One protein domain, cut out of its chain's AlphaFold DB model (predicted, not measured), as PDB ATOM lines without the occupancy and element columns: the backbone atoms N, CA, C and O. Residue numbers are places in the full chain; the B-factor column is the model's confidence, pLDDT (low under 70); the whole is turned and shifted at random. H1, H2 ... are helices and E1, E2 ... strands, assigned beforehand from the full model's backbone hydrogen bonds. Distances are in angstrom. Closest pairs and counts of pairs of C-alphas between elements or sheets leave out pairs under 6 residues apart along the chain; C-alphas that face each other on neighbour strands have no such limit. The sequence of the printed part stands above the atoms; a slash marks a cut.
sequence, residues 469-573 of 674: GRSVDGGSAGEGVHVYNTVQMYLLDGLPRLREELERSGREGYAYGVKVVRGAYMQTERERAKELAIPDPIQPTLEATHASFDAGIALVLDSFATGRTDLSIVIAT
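AT A GLANCE: This is residues 469 to 573 of the 674 residues of the protein "Proline dehydrogenase" of Gonapodya prolifera (strain JEL478) (UniProt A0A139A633). What shape do the parts make? H1 and H3 cover one face of a small, strongly twisted parallel sheet, E1 E2 E3, whose other face is bare; H2 lies off one end of these two layers, and residues 469 to 482 lie toward the other. What is it made of? The 105 printed residues include three named helices and three named strands, in the order E1 H1 E2 H2 H3 E3, class mixed. How large is it? It is a rod of 53 by 23 by 19 A, only just loose, close to compact, with a radius of gyration of the C-alphas of 15.6 A.

IN THESE COORDINATES: Where does it begin? E1 is residues 483 to 488, from C-alpha 483 at (163.116, 116.148, 156.742), then H1 is 494 to 508, 20.6 A long, and E2 is 512 to 517. What follows? H2 is residues 522 to 531, H3 is 542 to 561, 29.2 A long, and E3 is 567 to 572, ending at C-alpha 572 (158.412, 124.113, 143.982).

HOW THE PARTS SIT: How do strands pair? Inner strand E2 is parallel to E1, with N 485 and O 513 3.0 A apart, and to E3, with N 570 and O 514 2.8 A apart. Where are the helices? H1, over E1 and E2, and H3, over E2 and E3, run along the strands on the same face, at heights over the sheet of 9.4 A and 10.0 A. E1, H1, E2 and E2, H2 H3, E3 are strand-helix-strand units, helices linking parallel neighbour strands, with right-handed crossovers. Which helices touch? H3, with residues 548 to 556 alone, touches H1 at a shallow tilt of 22 degrees, the same way; the closest C-alphas, of Leu 495 and Gly 552, are 5.8 A apart. H2 is not on the sheet and is apart from H1 and H3. Every O i to N i+4 pair is within hydrogen-bond range in H1 and H2, and 14 of 16 in H3.

THE WHOLE: How far does it reach? The two C-alphas farthest apart, of Gly 474 and Glu 531, are 53.9 A apart. Is anything cut or uncertain? The printed part has no cut and no long link; residues 471 to 479 of this model have pLDDT under 70.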
ATOM      1  N   GLY A 469     162.590 118.182 165.235       83.00
ATOM      2  CA  GLY A 469     162.295 118.699 166.568       83.00
ATOM      3  C   GLY A 469     161.233 119.797 166.531       83.00
ATOM      4  O   GLY A 469     161.223 120.640 165.631       83.00
ATOM      5  N   ARG A 470     160.355 119.838 167.540       70.19
ATOM      6  CA  ARG A 470     159.556 121.044 167.798       70.19
ATOM      7  C   ARG A 470     160.492 122.209 168.101       70.19
ATOM      8  O   ARG A 470     161.479 122.032 168.809       70.19
ATOM      9  N   SER A 471     160.158 123.406 167.621       58.28
ATOM     10  CA  SER A 471     160.741 124.619 168.199       58.28
ATOM     11  C   SER A 471     160.311 124.676 169.662       58.28
ATOM     12  O   SER A 471     159.160 124.988 169.954       58.28
ATOM     13  N   VAL A 472     161.214 124.319 170.574       49.25
ATOM     14  CA  VAL A 472     161.004 124.467 172.015       49.25
ATOM     15  C   VAL A 472     161.649 125.792 172.420       49.25
ATOM     16  O   VAL A 472     162.846 125.977 172.222       49.25
ATOM     17  N   ASP A 473     160.828 126.728 172.892       40.44
ATOM     18  CA  ASP A 473     161.188 127.936 173.645       40.44
ATOM     19  C   ASP A 473     162.435 128.714 173.172       40.44
ATOM     20  O   ASP A 473     163.516 128.638 173.755       40.44
ATOM     21  N   GLY A 474     162.254 129.550 172.143       47.00
ATOM     22  CA  GLY A 474     163.213 130.599 171.759       47.00
ATOM     23  C   GLY A 474     164.110 130.298 170.554       47.00
ATOM     24  O   GLY A 474     164.892 131.165 170.167       47.00
ATOM     25  N   GLY A 475     163.991 129.114 169.942       52.56
ATOM     26  CA  GLY A 475     164.619 128.805 168.648       52.56
ATOM     27  C   GLY A 475     163.943 129.527 167.475       52.56
ATOM     28  O   GLY A 475     162.756 129.859 167.541       52.56
ATOM     29  N   SER A 476     164.679 129.762 166.386       57.56
ATOM     30  CA  SER A 476     164.111 130.395 165.189       57.56
ATOM     31  C   SER A 476     163.084 129.462 164.534       57.56
ATOM     32  O   SER A 476     163.254 128.241 164.524       57.56
ATOM     33  N   ALA A 477     162.006 130.018 163.971       62.62
ATOM     34  CA  ALA A 477     161.007 129.219 163.261       62.62
ATOM     35  C   ALA A 477     161.673 128.384 162.147       62.62
ATOM     36  O   ALA A 477     162.507 128.889 161.392       62.62
ATOM     37  N   GLY A 478     161.329 127.095 162.061       61.50
ATOM     38  CA  GLY A 478     161.868 126.163 161.058       61.50
ATOM     39  C   GLY A 478     163.318 125.687 161.260       61.50
ATOM     40  O   GLY A 478     163.825 124.959 160.403       61.50
ATOM     41  N   GLU A 479     163.987 126.057 162.358       68.12
ATOM     42  CA  GLU A 479     165.366 125.632 162.671       68.12
ATOM     43  C   GLU A 479     165.466 124.126 162.983       68.12
ATOM     44  O   GLU A 479     166.468 123.498 162.654       68.12
ATOM     45  N   GLY A 480     164.395 123.521 163.511       79.12
ATOM     46  CA  GLY A 480     164.304 122.081 163.795       79.12
ATOM     47  C   GLY A 480     163.782 121.209 162.646       79.12
ATOM     48  O   GLY A 480     163.508 120.034 162.868       79.12
ATOM     49  N   VAL A 481     163.584 121.756 161.437       92.81
ATOM     50  CA  VAL A 481     163.035 120.999 160.296       92.81
ATOM     51  C   VAL A 481     164.160 120.497 159.392       92.81
ATOM     52  O   VAL A 481     164.765 121.270 158.640       92.81
ATOM     53  N   HIS A 482     164.402 119.187 159.434       95.31
ATOM     54  CA  HIS A 482     165.461 118.508 158.686       95.31
ATOM     55  C   HIS A 482     164.922 117.664 157.530       95.31
ATOM     56  O   HIS A 482     165.548 117.617 156.473       95.31
ATOM     57  N   VAL A 483     163.761 117.037 157.712       98.19
ATOM     58  CA  VAL A 483     163.116 116.148 156.742       98.19
ATOM     59  C   VAL A 483     161.837 116.791 156.215       98.19
ATOM     60  O   VAL A 483     161.060 117.366 156.977       98.19
ATOM     61  N   TYR A 484     161.623 116.684 154.907       98.50
ATOM     62  CA  TYR A 484     160.469 117.225 154.202       98.50
ATOM     63  C   TYR A 484     159.761 116.106 153.444       98.50
ATOM     64  O   TYR A 484     160.412 115.391 152.685       98.50
ATOM     65  N   ASN A 485     158.442 115.984 153.602       98.25
ATOM     66  CA  ASN A 485     157.638 115.164 152.693       98.25
ATOM     67  C   ASN A 485     157.267 115.961 151.433       98.25
ATOM     68  O   ASN A 485     157.151 117.184 151.494       98.25
ATOM     69  N   THR A 486     157.031 115.296 150.305       98.62
ATOM     70  CA  THR A 486     156.566 115.948 149.074       98.62
ATOM     71  C   THR A 486     155.082 115.682 148.844       98.62
ATOM     72  O   THR A 486     154.657 114.534 148.802       98.62
ATOM     73  N   VAL A 487     154.286 116.734 148.638       98.44
ATOM     74  CA  VAL A 487     152.850 116.612 148.336       98.44
ATOM     75  C   VAL A 487     152.570 117.073 146.910       98.44
ATOM     76  O   VAL A 487     152.943 118.181 146.515       98.44
ATOM     77  N   GLN A 488     151.899 116.209 146.145       98.12
ATOM     78  CA  GLN A 488     151.572 116.432 144.739       98.12
ATOM     79  C   GLN A 488     150.153 116.996 144.599       98.12
ATOM     80  O   GLN A 488     149.161 116.300 144.803       98.12
ATOM     81  N   MET A 489     150.050 118.272 144.238       98.25
ATOM     82  CA  MET A 489     148.791 119.024 144.241       98.25
ATOM     83  C   MET A 489     147.929 118.809 142.988       98.25
ATOM     84  O   MET A 489     146.776 119.237 142.956       98.25
ATOM     85  N   TYR A 490     148.459 118.122 141.973       96.56
ATOM     86  CA  TYR A 490     147.693 117.610 140.836       96.56
ATOM     87  C   TYR A 490     146.795 116.422 141.193       96.56
ATOM     88  O   TYR A 490     145.924 116.090 140.400       96.56
ATOM     89  N   LEU A 491     146.977 115.784 142.354       96.19
ATOM     90  CA  LEU A 491     146.104 114.703 142.802       96.19
ATOM     91  C   LEU A 491     144.827 115.273 143.416       96.19
ATOM     92  O   LEU A 491     144.844 116.320 144.075       96.19
ATOM     93  N   LEU A 492     143.718 114.554 143.245       94.38
ATOM     94  CA  LEU A 492     142.436 114.877 143.878       94.38
ATOM     95  C   LEU A 492     142.541 114.902 145.410       94.38
ATOM     96  O   LEU A 492     141.851 115.679 146.069       94.38
ATOM     97  N   ASP A 493     143.429 114.089 145.979       93.69
ATOM     98  CA  ASP A 493     143.634 113.988 147.419       93.69
ATOM     99  C   ASP A 493     144.809 114.826 147.950       93.69
ATOM    100  O   ASP A 493     145.018 114.841 149.160       93.69
ATOM    101  N   GLY A 494     145.529 115.574 147.105       96.44
ATOM    102  CA  GLY A 494     146.714 116.340 147.512       96.44
ATOM    103  C   GLY A 494     146.424 117.374 148.607       96.44
ATOM    104  O   GLY A 494     147.067 117.372 149.657       96.44
ATOM    105  N   LEU A 495     145.406 118.220 148.413       97.06
ATOM    106  CA  LEU A 495     145.010 119.227 149.407       97.06
ATOM    107  C   LEU A 495     144.389 118.615 150.683       97.06
ATOM    108  O   LEU A 495     144.772 119.037 151.778       97.06
ATOM    109  N   PRO A 496     143.462 117.633 150.606       94.62
ATOM    110  CA  PRO A 496     143.017 116.883 151.783       94.62
ATOM    111  C   PRO A 496     144.171 116.256 152.574       94.62
ATOM    112  O   PRO A 496     144.248 116.452 153.786       94.62
ATOM    113  N   ARG A 497     145.105 115.583 151.891       94.44
ATOM    114  CA  ARG A 497     146.278 114.941 152.497       94.44
ATOM    115  C   ARG A 497     147.179 115.956 153.193       94.44
ATOM    116  O   ARG A 497     147.571 115.733 154.331       94.44
ATOM    117  N   LEU A 498     147.453 117.103 152.566       97.31
ATOM    118  CA  LEU A 498     148.249 118.171 153.180       97.31
ATOM    119  C   LEU A 498     147.637 118.671 154.498       97.31
ATOM    120  O   LEU A 498     148.353 118.877 155.476       97.31
ATOM    121  N   ARG A 499     146.308 118.836 154.544       95.56
ATOM    122  CA  ARG A 499     145.593 119.234 155.765       95.56
ATOM    123  C   ARG A 499     145.705 118.175 156.862       95.56
ATOM    124  O   ARG A 499     145.946 118.521 158.014       95.56
ATOM    125  N   GLU A 500     145.543 116.905 156.501       93.94
ATOM    126  CA  GLU A 500     145.674 115.778 157.431       93.94
ATOM    127  C   GLU A 500     147.089 115.674 158.013       93.94
ATOM    128  O   GLU A 500     147.237 115.449 159.210       93.94
ATOM    129  N   GLU A 501     148.130 115.885 157.207       94.56
ATOM    130  CA  GLU A 501     149.522 115.823 157.665       94.56
ATOM    131  C   GLU A 501     149.915 117.023 158.547       94.56
ATOM    132  O   GLU A 501     150.629 116.861 159.543       94.56
ATOM    133  N   LEU A 502     149.392 118.222 158.254       94.12
ATOM    134  CA  LEU A 502     149.534 119.385 159.140       94.12
ATOM    135  C   LEU A 502     148.924 119.111 160.519       94.12
ATOM    136  O   LEU A 502     149.570 119.390 161.532       94.12
ATOM    137  N   GLU A 503     147.725 118.531 160.554       92.56
ATOM    138  CA  GLU A 503     147.050 118.135 161.791       92.56
ATOM    139  C   GLU A 503     147.820 117.023 162.516       92.56
ATOM    140  O   GLU A 503     148.081 117.125 163.718       92.56
ATOM    141  N   ARG A 504     148.261 115.987 161.787       92.25
ATOM    142  CA  ARG A 504     149.040 114.874 162.343       92.25
ATOM    143  C   ARG A 504     150.307 115.364 163.033       92.25
ATOM    144  O   ARG A 504     150.532 115.003 164.184       92.25
ATOM    145  N   SER A 505     151.094 116.226 162.387       92.62
ATOM    146  CA  SER A 505     152.321 116.780 162.987       92.62
ATOM    147  C   SER A 505     152.060 117.514 164.311       92.62
ATOM    148  O   SER A 505     152.784 117.337 165.299       92.62
ATOM    149  N   GLY A 506     150.961 118.276 164.368       89.06
ATOM    150  CA  GLY A 506     150.519 118.980 165.568       89.06
ATOM    151  C   GLY A 506     150.106 118.036 166.699       89.06
ATOM    152  O   GLY A 506     150.403 118.310 167.863       89.06
ATOM    153  N   ARG A 507     149.482 116.898 166.382       88.00
ATOM    154  CA  ARG A 507     149.094 115.887 167.382       88.00
ATOM    155  C   ARG A 507     150.259 115.025 167.848       88.00
ATOM    156  O   ARG A 507     150.336 114.700 169.026       88.00
ATOM    157  N   GLU A 508     151.152 114.657 166.938       87.38
ATOM    158  CA  GLU A 508     152.195 113.662 167.198       87.38
ATOM    159  C   GLU A 508     153.513 114.231 167.710       87.38
ATOM    160  O   GLU A 508     154.360 113.471 168.168       87.38
ATOM    161  N   GLY A 509     153.698 115.551 167.702       88.00
ATOM    162  CA  GLY A 509     154.829 116.121 168.431       88.00
ATOM    163  C   GLY A 509     156.021 116.573 167.598       88.00
ATOM    164  O   GLY A 509     157.048 116.858 168.203       88.00
ATOM    165  N   TYR A 510     155.920 116.678 166.269       91.00
ATOM    166  CA  TYR A 510     157.063 116.988 165.396       91.00
ATOM    167  C   TYR A 510     156.810 118.193 164.484       91.00
ATOM    168  O   TYR A 510     155.667 118.507 164.152       91.00
ATOM    169  N   ALA A 511     157.884 118.869 164.065       93.31
ATOM    170  CA  ALA A 511     157.783 119.974 163.113       93.31
ATOM    171  C   ALA A 511     157.556 119.454 161.682       93.31
ATOM    172  O   ALA A 511     158.212 118.509 161.237       93.31
ATOM    173  N   TYR A 512     156.639 120.069 160.934       95.50
ATOM    174  CA  TYR A 512     156.274 119.596 159.598       95.50
ATOM    175  C   TYR A 512     157.067 120.314 158.506       95.50
ATOM    176  O   TYR A 512     156.933 121.524 158.304       95.50
ATOM    177  N   GLY A 513     157.892 119.548 157.796       97.12
ATOM    178  CA  GLY A 513     158.547 119.973 156.567       97.12
ATOM    179  C   GLY A 513     157.764 119.479 155.359       97.12
ATOM    180  O   GLY A 513     157.518 118.280 155.235       97.12
ATOM    181  N   VAL A 514     157.402 120.375 154.444       98.19
ATOM    182  CA  VAL A 514     156.694 119.996 153.216       98.19
ATOM    183  C   VAL A 514     157.277 120.648 151.973       98.19
ATOM    184  O   VAL A 514     157.533 121.845 151.944       98.19
ATOM    185  N   LYS A 515     157.465 119.867 150.913       98.69
ATOM    186  CA  LYS A 515     157.691 120.351 149.554       98.69
ATOM    187  C   LYS A 515     156.392 120.211 148.772       98.69
ATOM    188  O   LYS A 515     155.942 119.100 148.511       98.69
ATOM    189  N   VAL A 516     155.784 121.325 148.388       98.50
ATOM    190  CA  VAL A 516     154.582 121.310 147.545       98.50
ATOM    191  C   VAL A 516     154.992 121.400 146.080       98.50
ATOM    192  O   VAL A 516     155.747 122.292 145.688       98.50
ATOM    193  N   VAL A 517     154.494 120.469 145.268       98.12
ATOM    194  CA  VAL A 517     154.681 120.417 143.807       98.12
ATOM    195  C   VAL A 517     153.320 120.295 143.129       98.12
ATOM    196  O   VAL A 517     152.346 119.892 143.758       98.12
ATOM    197  N   ARG A 518     153.225 120.585 141.826       96.06
ATOM    198  CA  ARG A 518     152.048 120.158 141.051       96.06
ATOM    199  C   ARG A 518     152.056 118.632 140.911       96.06
ATOM    200  O   ARG A 518     151.223 117.974 141.516       96.06
ATOM    201  N   GLY A 519     153.034 118.076 140.205       92.25
ATOM    202  CA  GLY A 519     153.212 116.633 140.011       92.25
ATOM    203  C   GLY A 519     154.034 116.362 138.752       92.25
ATOM    204  O   GLY A 519     154.136 117.245 137.902       92.25
ATOM    205  N   ALA A 520     154.633 115.174 138.643       88.25
ATOM    206  CA  ALA A 520     155.516 114.815 137.522       88.25
ATOM    207  C   ALA A 520     155.043 113.596 136.705       88.25
ATOM    208  O   ALA A 520     155.552 113.367 135.613       88.25
ATOM    209  N   TYR A 521     154.051 112.847 137.198       88.19
ATOM    210  CA  TYR A 521     153.620 111.558 136.633       88.19
ATOM    211  C   TYR A 521     152.253 111.643 135.929       88.19
ATOM    212  O   TYR A 521     151.520 110.667 135.833       88.19
ATOM    213  N   MET A 522     151.861 112.830 135.453       87.44
ATOM    214  CA  MET A 522     150.521 113.090 134.898       87.44
ATOM    215  C   MET A 522     150.097 112.148 133.775       87.44
ATOM    216  O   MET A 522     148.945 111.723 133.735       87.44
ATOM    217  N   GLN A 523     151.008 111.871 132.850       83.56
ATOM    218  CA  GLN A 523     150.715 111.045 131.689       83.56
ATOM    219  C   GLN A 523     150.557 109.575 132.088       83.56
ATOM    220  O   GLN A 523     149.502 108.994 131.846       83.56
ATOM    221  N   THR A 524     151.548 109.028 132.797       85.00
ATOM    222  CA  THR A 524     151.565 107.627 133.238       85.00
ATOM    223  C   THR A 524     150.378 107.286 134.140       85.00
ATOM    224  O   THR A 524     149.786 106.222 134.013       85.00
ATOM    225  N   GLU A 525     149.968 108.200 135.022       88.50
ATOM    226  CA  GLU A 525     148.801 108.001 135.891       88.50
ATOM    227  C   GLU A 525     147.479 107.958 135.104       88.50
ATOM    228  O   GLU A 525     146.620 107.123 135.388       88.50
ATOM    229  N   ARG A 526     147.314 108.811 134.079       88.88
ATOM    230  CA  ARG A 526     146.117 108.802 133.213       88.88
ATOM    231  C   ARG A 526     146.063 107.564 132.328       88.88
ATOM    232  O   ARG A 526     144.990 106.992 132.146       88.88
ATOM    233  N   GLU A 527     147.203 107.170 131.769       87.69
ATOM    234  CA  GLU A 527     147.336 105.955 130.962       87.69
ATOM    235  C   GLU A 527     146.975 104.724 131.794       87.69
ATOM    236  O   GLU A 527     146.083 103.973 131.400       87.69
ATOM    237  N   ARG A 528     147.544 104.607 133.000       84.25
ATOM    238  CA  ARG A 528     147.215 103.545 133.953       84.25
ATOM    239  C   ARG A 528     145.735 103.535 134.331       84.25
ATOM    240  O   ARG A 528     145.107 102.480 134.318       84.25
ATOM    241  N   ALA A 529     145.156 104.692 134.661       85.19
ATOM    242  CA  ALA A 529     143.744 104.777 135.030       85.19
ATOM    243  C   ALA A 529     142.826 104.278 133.902       85.19
ATOM    244  O   ALA A 529     141.867 103.544 134.144       85.19
ATOM    245  N   LYS A 530     143.161 104.628 132.655       88.94
ATOM    246  CA  LYS A 530     142.445 104.180 131.459       88.94
ATOM    247  C   LYS A 530     142.619 102.683 131.201       88.94
ATOM    248  O   LYS A 530     141.631 102.021 130.895       88.94
ATOM    249  N   GLU A 531     143.843 102.168 131.290       86.00
ATOM    250  CA  GLU A 531     144.158 100.754 131.058       86.00
ATOM    251  C   GLU A 531     143.436  99.842 132.054       86.00
ATOM    252  O   GLU A 531     142.816  98.858 131.658       86.00
ATOM    253  N   LEU A 532     143.452 100.217 133.334       78.75
ATOM    254  CA  LEU A 532     142.840  99.445 134.416       78.75
ATOM    255  C   LEU A 532     141.349  99.754 134.625       78.75
ATOM    256  O   LEU A 532     140.713  99.164 135.496       78.75
ATOM    257  N   ALA A 533     140.787 100.690 133.854       82.62
ATOM    258  CA  ALA A 533     139.417 101.181 134.005       82.62
ATOM    259  C   ALA A 533     139.074 101.625 135.446       82.62
ATOM    260  O   ALA A 533     137.958 101.419 135.928       82.62
ATOM    261  N   ILE A 534     140.035 102.255 136.128       79.12
ATOM    262  CA  ILE A 534     139.875 102.821 137.475       79.12
ATOM    263  C   ILE A 534     139.687 104.348 137.403       79.12
ATOM    264  O   ILE A 534     140.024 104.964 136.388       79.12
ATOM    265  N   PRO A 535     139.163 104.997 138.461       84.25
ATOM    266  CA  PRO A 535     139.051 106.453 138.495       84.25
ATOM    267  C   PRO A 535     140.408 107.149 138.321       84.25
ATOM    268  O   PRO A 535     141.391 106.768 138.955       84.25
ATOM    269  N   ASP A 536     140.436 108.198 137.496       88.25
ATOM    270  CA  ASP A 536     141.604 109.068 137.328       88.25
ATOM    271  C   ASP A 536     141.914 109.784 138.658       88.25
ATOM    272  O   ASP A 536     141.049 110.502 139.174       88.25
ATOM    273  N   PRO A 537     143.112 109.598 139.245       90.12
ATOM    274  CA  PRO A 537     143.459 110.211 140.522       90.12
ATOM    275  C   PRO A 537     143.816 111.701 140.397       90.12
ATOM    276  O   PRO A 537     144.044 112.361 141.416       90.12
ATOM    277  N   ILE A 538     143.903 112.240 139.177       93.69
ATOM    278  CA  ILE A 538     144.349 113.604 138.894       93.69
ATOM    279  C   ILE A 538     143.163 114.570 138.822       93.69
ATOM    280  O   ILE A 538     142.067 114.237 138.375       93.69
ATOM    281  N   GLN A 539     143.410 115.820 139.206       94.62
ATOM    282  CA  GLN A 539     142.529 116.950 138.938       94.62
ATOM    283  C   GLN A 539     142.068 116.984 137.462       94.62
ATOM    284  O   GLN A 539     142.857 116.732 136.541       94.62
ATOM    285  N   PRO A 540     140.802 117.350 137.196       92.94
ATOM    286  CA  PRO A 540     140.222 117.258 135.857       92.94
ATOM    287  C   PRO A 540     140.829 118.251 134.857       92.94
ATOM    288  O   PRO A 540     140.810 117.990 133.656       92.94
ATOM    289  N   THR A 541     141.369 119.382 135.327       93.31
ATOM    290  CA  THR A 541     141.985 120.410 134.473       93.31
ATOM    291  C   THR A 541     143.287 120.960 135.060       93.31
ATOM    292  O   THR A 541     143.598 120.792 136.248       93.31
ATOM    293  N   LEU A 542     144.060 121.656 134.219       89.94
ATOM    294  CA  LEU A 542     145.278 122.346 134.642       89.94
ATOM    295  C   LEU A 542     144.966 123.467 135.643       89.94
ATOM    296  O   LEU A 542     145.687 123.637 136.625       89.94
ATOM    297  N   GLU A 543     143.866 124.188 135.435       94.19
ATOM    298  CA  GLU A 543     143.381 125.255 136.312       94.19
ATOM    299  C   GLU A 543     142.985 124.696 137.680       94.19
ATOM    300  O   GLU A 543     143.340 125.281 138.699       94.19
ATOM    301  N   ALA A 544     142.333 123.528 137.726       96.44
ATOM    302  CA  ALA A 544     142.036 122.838 138.981       96.44
ATOM    303  C   ALA A 544     143.323 122.426 139.720       96.44
ATOM    304  O   ALA A 544     143.420 122.576 140.937       96.44
ATOM    305  N   THR A 545     144.356 121.997 138.985       96.25
ATOM    306  CA  THR A 545     145.690 121.748 139.559       96.25
ATOM    307  C   THR A 545     146.327 123.031 140.097       96.25
ATOM    308  O   THR A 545     146.937 123.008 141.164       96.25
ATOM    309  N   HIS A 546     146.203 124.157 139.385       95.56
ATOM    310  CA  HIS A 546     146.714 125.455 139.843       95.56
ATOM    311  C   HIS A 546     145.998 125.915 141.116       95.56
ATOM    312  O   HIS A 546     146.666 126.240 142.093       95.56
ATOM    313  N   ALA A 547     144.666 125.839 141.144       97.56
ATOM    314  CA  ALA A 547     143.862 126.185 142.311       97.56
ATOM    315  C   ALA A 547     144.193 125.302 143.524       97.56
ATOM    316  O   ALA A 547     144.367 125.814 144.626       97.56
ATOM    317  N   SER A 548     144.334 123.987 143.321       98.31
ATOM    318  CA  SER A 548     144.765 123.048 144.364       98.31
ATOM    319  C   SER A 548     146.150 123.419 144.908       98.31
ATOM    320  O   SER A 548     146.330 123.518 146.121       98.31
ATOM    321  N   PHE A 549     147.112 123.692 144.022       98.56
ATOM    322  CA  PHE A 549     148.479 124.067 144.385       98.56
ATOM    323  C   PHE A 549     148.546 125.367 145.196       98.56
ATOM    324  O   PHE A 549     149.126 125.376 146.283       98.56
ATOM    325  N   ASP A 550     147.906 126.433 144.715       98.44
ATOM    326  CA  ASP A 550     147.898 127.731 145.393       98.44
ATOM    327  C   ASP A 550     147.147 127.654 146.737       98.44
ATOM    328  O   ASP A 550     147.608 128.209 147.736       98.44
ATOM    329  N   ALA A 551     146.054 126.882 146.813       98.56
ATOM    330  CA  ALA A 551     145.354 126.613 148.071       98.56
ATOM    331  C   ALA A 551     146.223 125.839 149.078       98.56
ATOM    332  O   ALA A 551     146.127 126.081 150.280       98.56
ATOM    333  N   GLY A 552     147.083 124.929 148.612       98.31
ATOM    334  CA  GLY A 552     148.034 124.216 149.467       98.31
ATOM    335  C   GLY A 552     149.115 125.130 150.041       98.31
ATOM    336  O   GLY A 552     149.423 125.038 151.229       98.31
ATOM    337  N   ILE A 553     149.650 126.051 149.232       98.38
ATOM    338  CA  ILE A 553     150.585 127.081 149.710       98.38
ATOM    339  C   ILE A 553     149.905 127.946 150.769       98.38
ATOM    340  O   ILE A 553     150.448 128.098 151.862       98.38
ATOM    341  N   ALA A 554     148.716 128.473 150.461       97.56
ATOM    342  CA  ALA A 554     147.956 129.307 151.385       97.56
ATOM    343  C   ALA A 554     147.686 128.571 152.703       97.56
ATOM    344  O   ALA A 554     147.980 129.110 153.760       97.56
ATOM    345  N   LEU A 555     147.253 127.307 152.657       97.38
ATOM    346  CA  LEU A 555     147.005 126.491 153.850       97.38
ATOM    347  C   LEU A 555     148.227 126.413 154.786       97.38
ATOM    348  O   LEU A 555     148.087 126.545 156.006       97.38
ATOM    349  N   VAL A 556     149.427 126.205 154.236       96.69
ATOM    350  CA  VAL A 556     150.655 126.116 155.040       96.69
ATOM    351  C   VAL A 556     151.101 127.494 155.525       96.69
ATOM    352  O   VAL A 556     151.466 127.630 156.690       96.69
ATOM    353  N   LEU A 557     151.049 128.523 154.671       95.81
ATOM    354  CA  LEU A 557     151.430 129.881 155.065       95.81
ATOM    355  C   LEU A 557     150.486 130.441 156.142       95.81
ATOM    356  O   LEU A 557     150.936 130.964 157.157       95.81
ATOM    357  N   ASP A 558     149.182 130.246 155.986       94.69
ATOM    358  CA  ASP A 558     148.157 130.690 156.933       94.69
ATOM    359  C   ASP A 558     148.285 130.000 158.291       94.69
ATOM    360  O   ASP A 558     147.909 130.568 159.318       94.69
ATOM    361  N   SER A 559     148.883 128.808 158.329       91.75
ATOM    362  CA  SER A 559     149.167 128.126 159.589       91.75
ATOM    363  C   SER A 559     150.152 128.923 160.462       91.75
ATOM    364  O   SER A 559     150.020 128.898 161.687       91.75
ATOM    365  N   PHE A 560     151.065 129.721 159.885       86.12
ATOM    366  CA  PHE A 560     151.924 130.628 160.666       86.12
ATOM    367  C   PHE A 560     151.118 131.718 161.389       86.12
ATOM    368  O   PHE A 560     151.475 132.104 162.502       86.12
ATOM    369  N   ALA A 561     149.990 132.168 160.822       86.00
ATOM    370  CA  ALA A 561     149.118 133.164 161.455       86.00
ATOM    371  C   ALA A 561     148.466 132.651 162.749       86.00
ATOM    372  O   ALA A 561     148.081 133.439 163.610       86.00
ATOM    373  N   THR A 562     148.366 131.328 162.907       84.19
ATOM    374  CA  THR A 562     147.848 130.686 164.127       84.19
ATOM    375  C   THR A 562     148.897 130.568 165.240       84.19
ATOM    376  O   THR A 562     148.597 130.057 166.316       84.19
ATOM    377  N   GLY A 563     150.126 131.043 164.999       80.75
ATOM    378  CA  GLY A 563     151.241 130.988 165.945       80.75
ATOM    379  C   GLY A 563     152.113 129.735 165.828       80.75
ATOM    380  O   GLY A 563     153.020 129.561 166.640       80.75
ATOM    381  N   ARG A 564     151.885 128.866 164.831       82.12
ATOM    382  CA  ARG A 564     152.778 127.728 164.569       82.12
ATOM    383  C   ARG A 564     154.149 128.210 164.103       82.12
ATOM    384  O   ARG A 564     154.256 128.924 163.111       82.12
ATOM    385  N   THR A 565     155.200 127.765 164.782       80.88
ATOM    386  CA  THR A 565     156.609 128.035 164.427       80.88
ATOM    387  C   THR A 565     157.358 126.780 163.974       80.88
ATOM    388  O   THR A 565     158.512 126.846 163.553       80.88
ATOM    389  N   ASP A 566     156.694 125.631 164.048       86.81
ATOM    390  CA  ASP A 566     157.187 124.283 163.782       86.81
ATOM    391  C   ASP A 566     156.815 123.814 162.362       86.81
ATOM    392  O   ASP A 566     156.424 122.668 162.147       86.81
ATOM    393  N   LEU A 567     156.921 124.718 161.385       91.62
ATOM    394  CA  LEU A 567     156.573 124.486 159.985       91.62
ATOM    395  C   LEU A 567     157.677 124.992 159.057       91.62
ATOM    396  O   LEU A 567     158.268 126.050 159.286       91.62
ATOM    397  N   SER A 568     157.920 124.273 157.964       95.12
ATOM    398  CA  SER A 568     158.700 124.792 156.844       95.12
ATOM    399  C   SER A 568     158.189 124.248 155.516       95.12
ATOM    400  O   SER A 568     157.862 123.070 155.391       95.12
ATOM    401  N   ILE A 569     158.157 125.117 154.511       97.75
ATOM    402  CA  ILE A 569     157.668 124.825 153.173       97.75
ATOM    403  C   ILE A 569     158.743 125.070 152.110       97.75
ATOM    404  O   ILE A 569     159.481 126.059 152.140       97.75
ATOM    405  N   VAL A 570     158.800 124.162 151.139       98.56
ATOM    406  CA  VAL A 570     159.450 124.345 149.845       98.56
ATOM    407  C   VAL A 570     158.354 124.491 148.787       98.56
ATOM    408  O   VAL A 570     157.614 123.550 148.513       98.56
ATOM    409  N   ILE A 571     158.247 125.675 148.193       98.62
ATOM    410  CA  ILE A 571     157.306 126.007 147.123       98.62
ATOM    411  C   ILE A 571     158.001 125.735 145.786       98.62
ATOM    412  O   ILE A 571     158.788 126.553 145.301       98.62
ATOM    413  N   ALA A 572     157.748 124.563 145.202       98.00
ATOM    414  CA  ALA A 572     158.412 124.113 143.982       98.00
ATOM    415  C   ALA A 572     157.534 124.373 142.745       98.00
ATOM    416  O   ALA A 572     156.605 123.623 142.440       98.00
ATOM    417  N   THR A 573     157.814 125.469 142.035       95.50
ATOM    418  CA  THR A 573     157.019 125.920 140.883       95.50
ATOM    419  C   THR A 573     157.806 126.846 139.960       95.50
ATOM    420  O   THR A 573     158.598 127.680 140.403       95.50
TER     421      THR A 573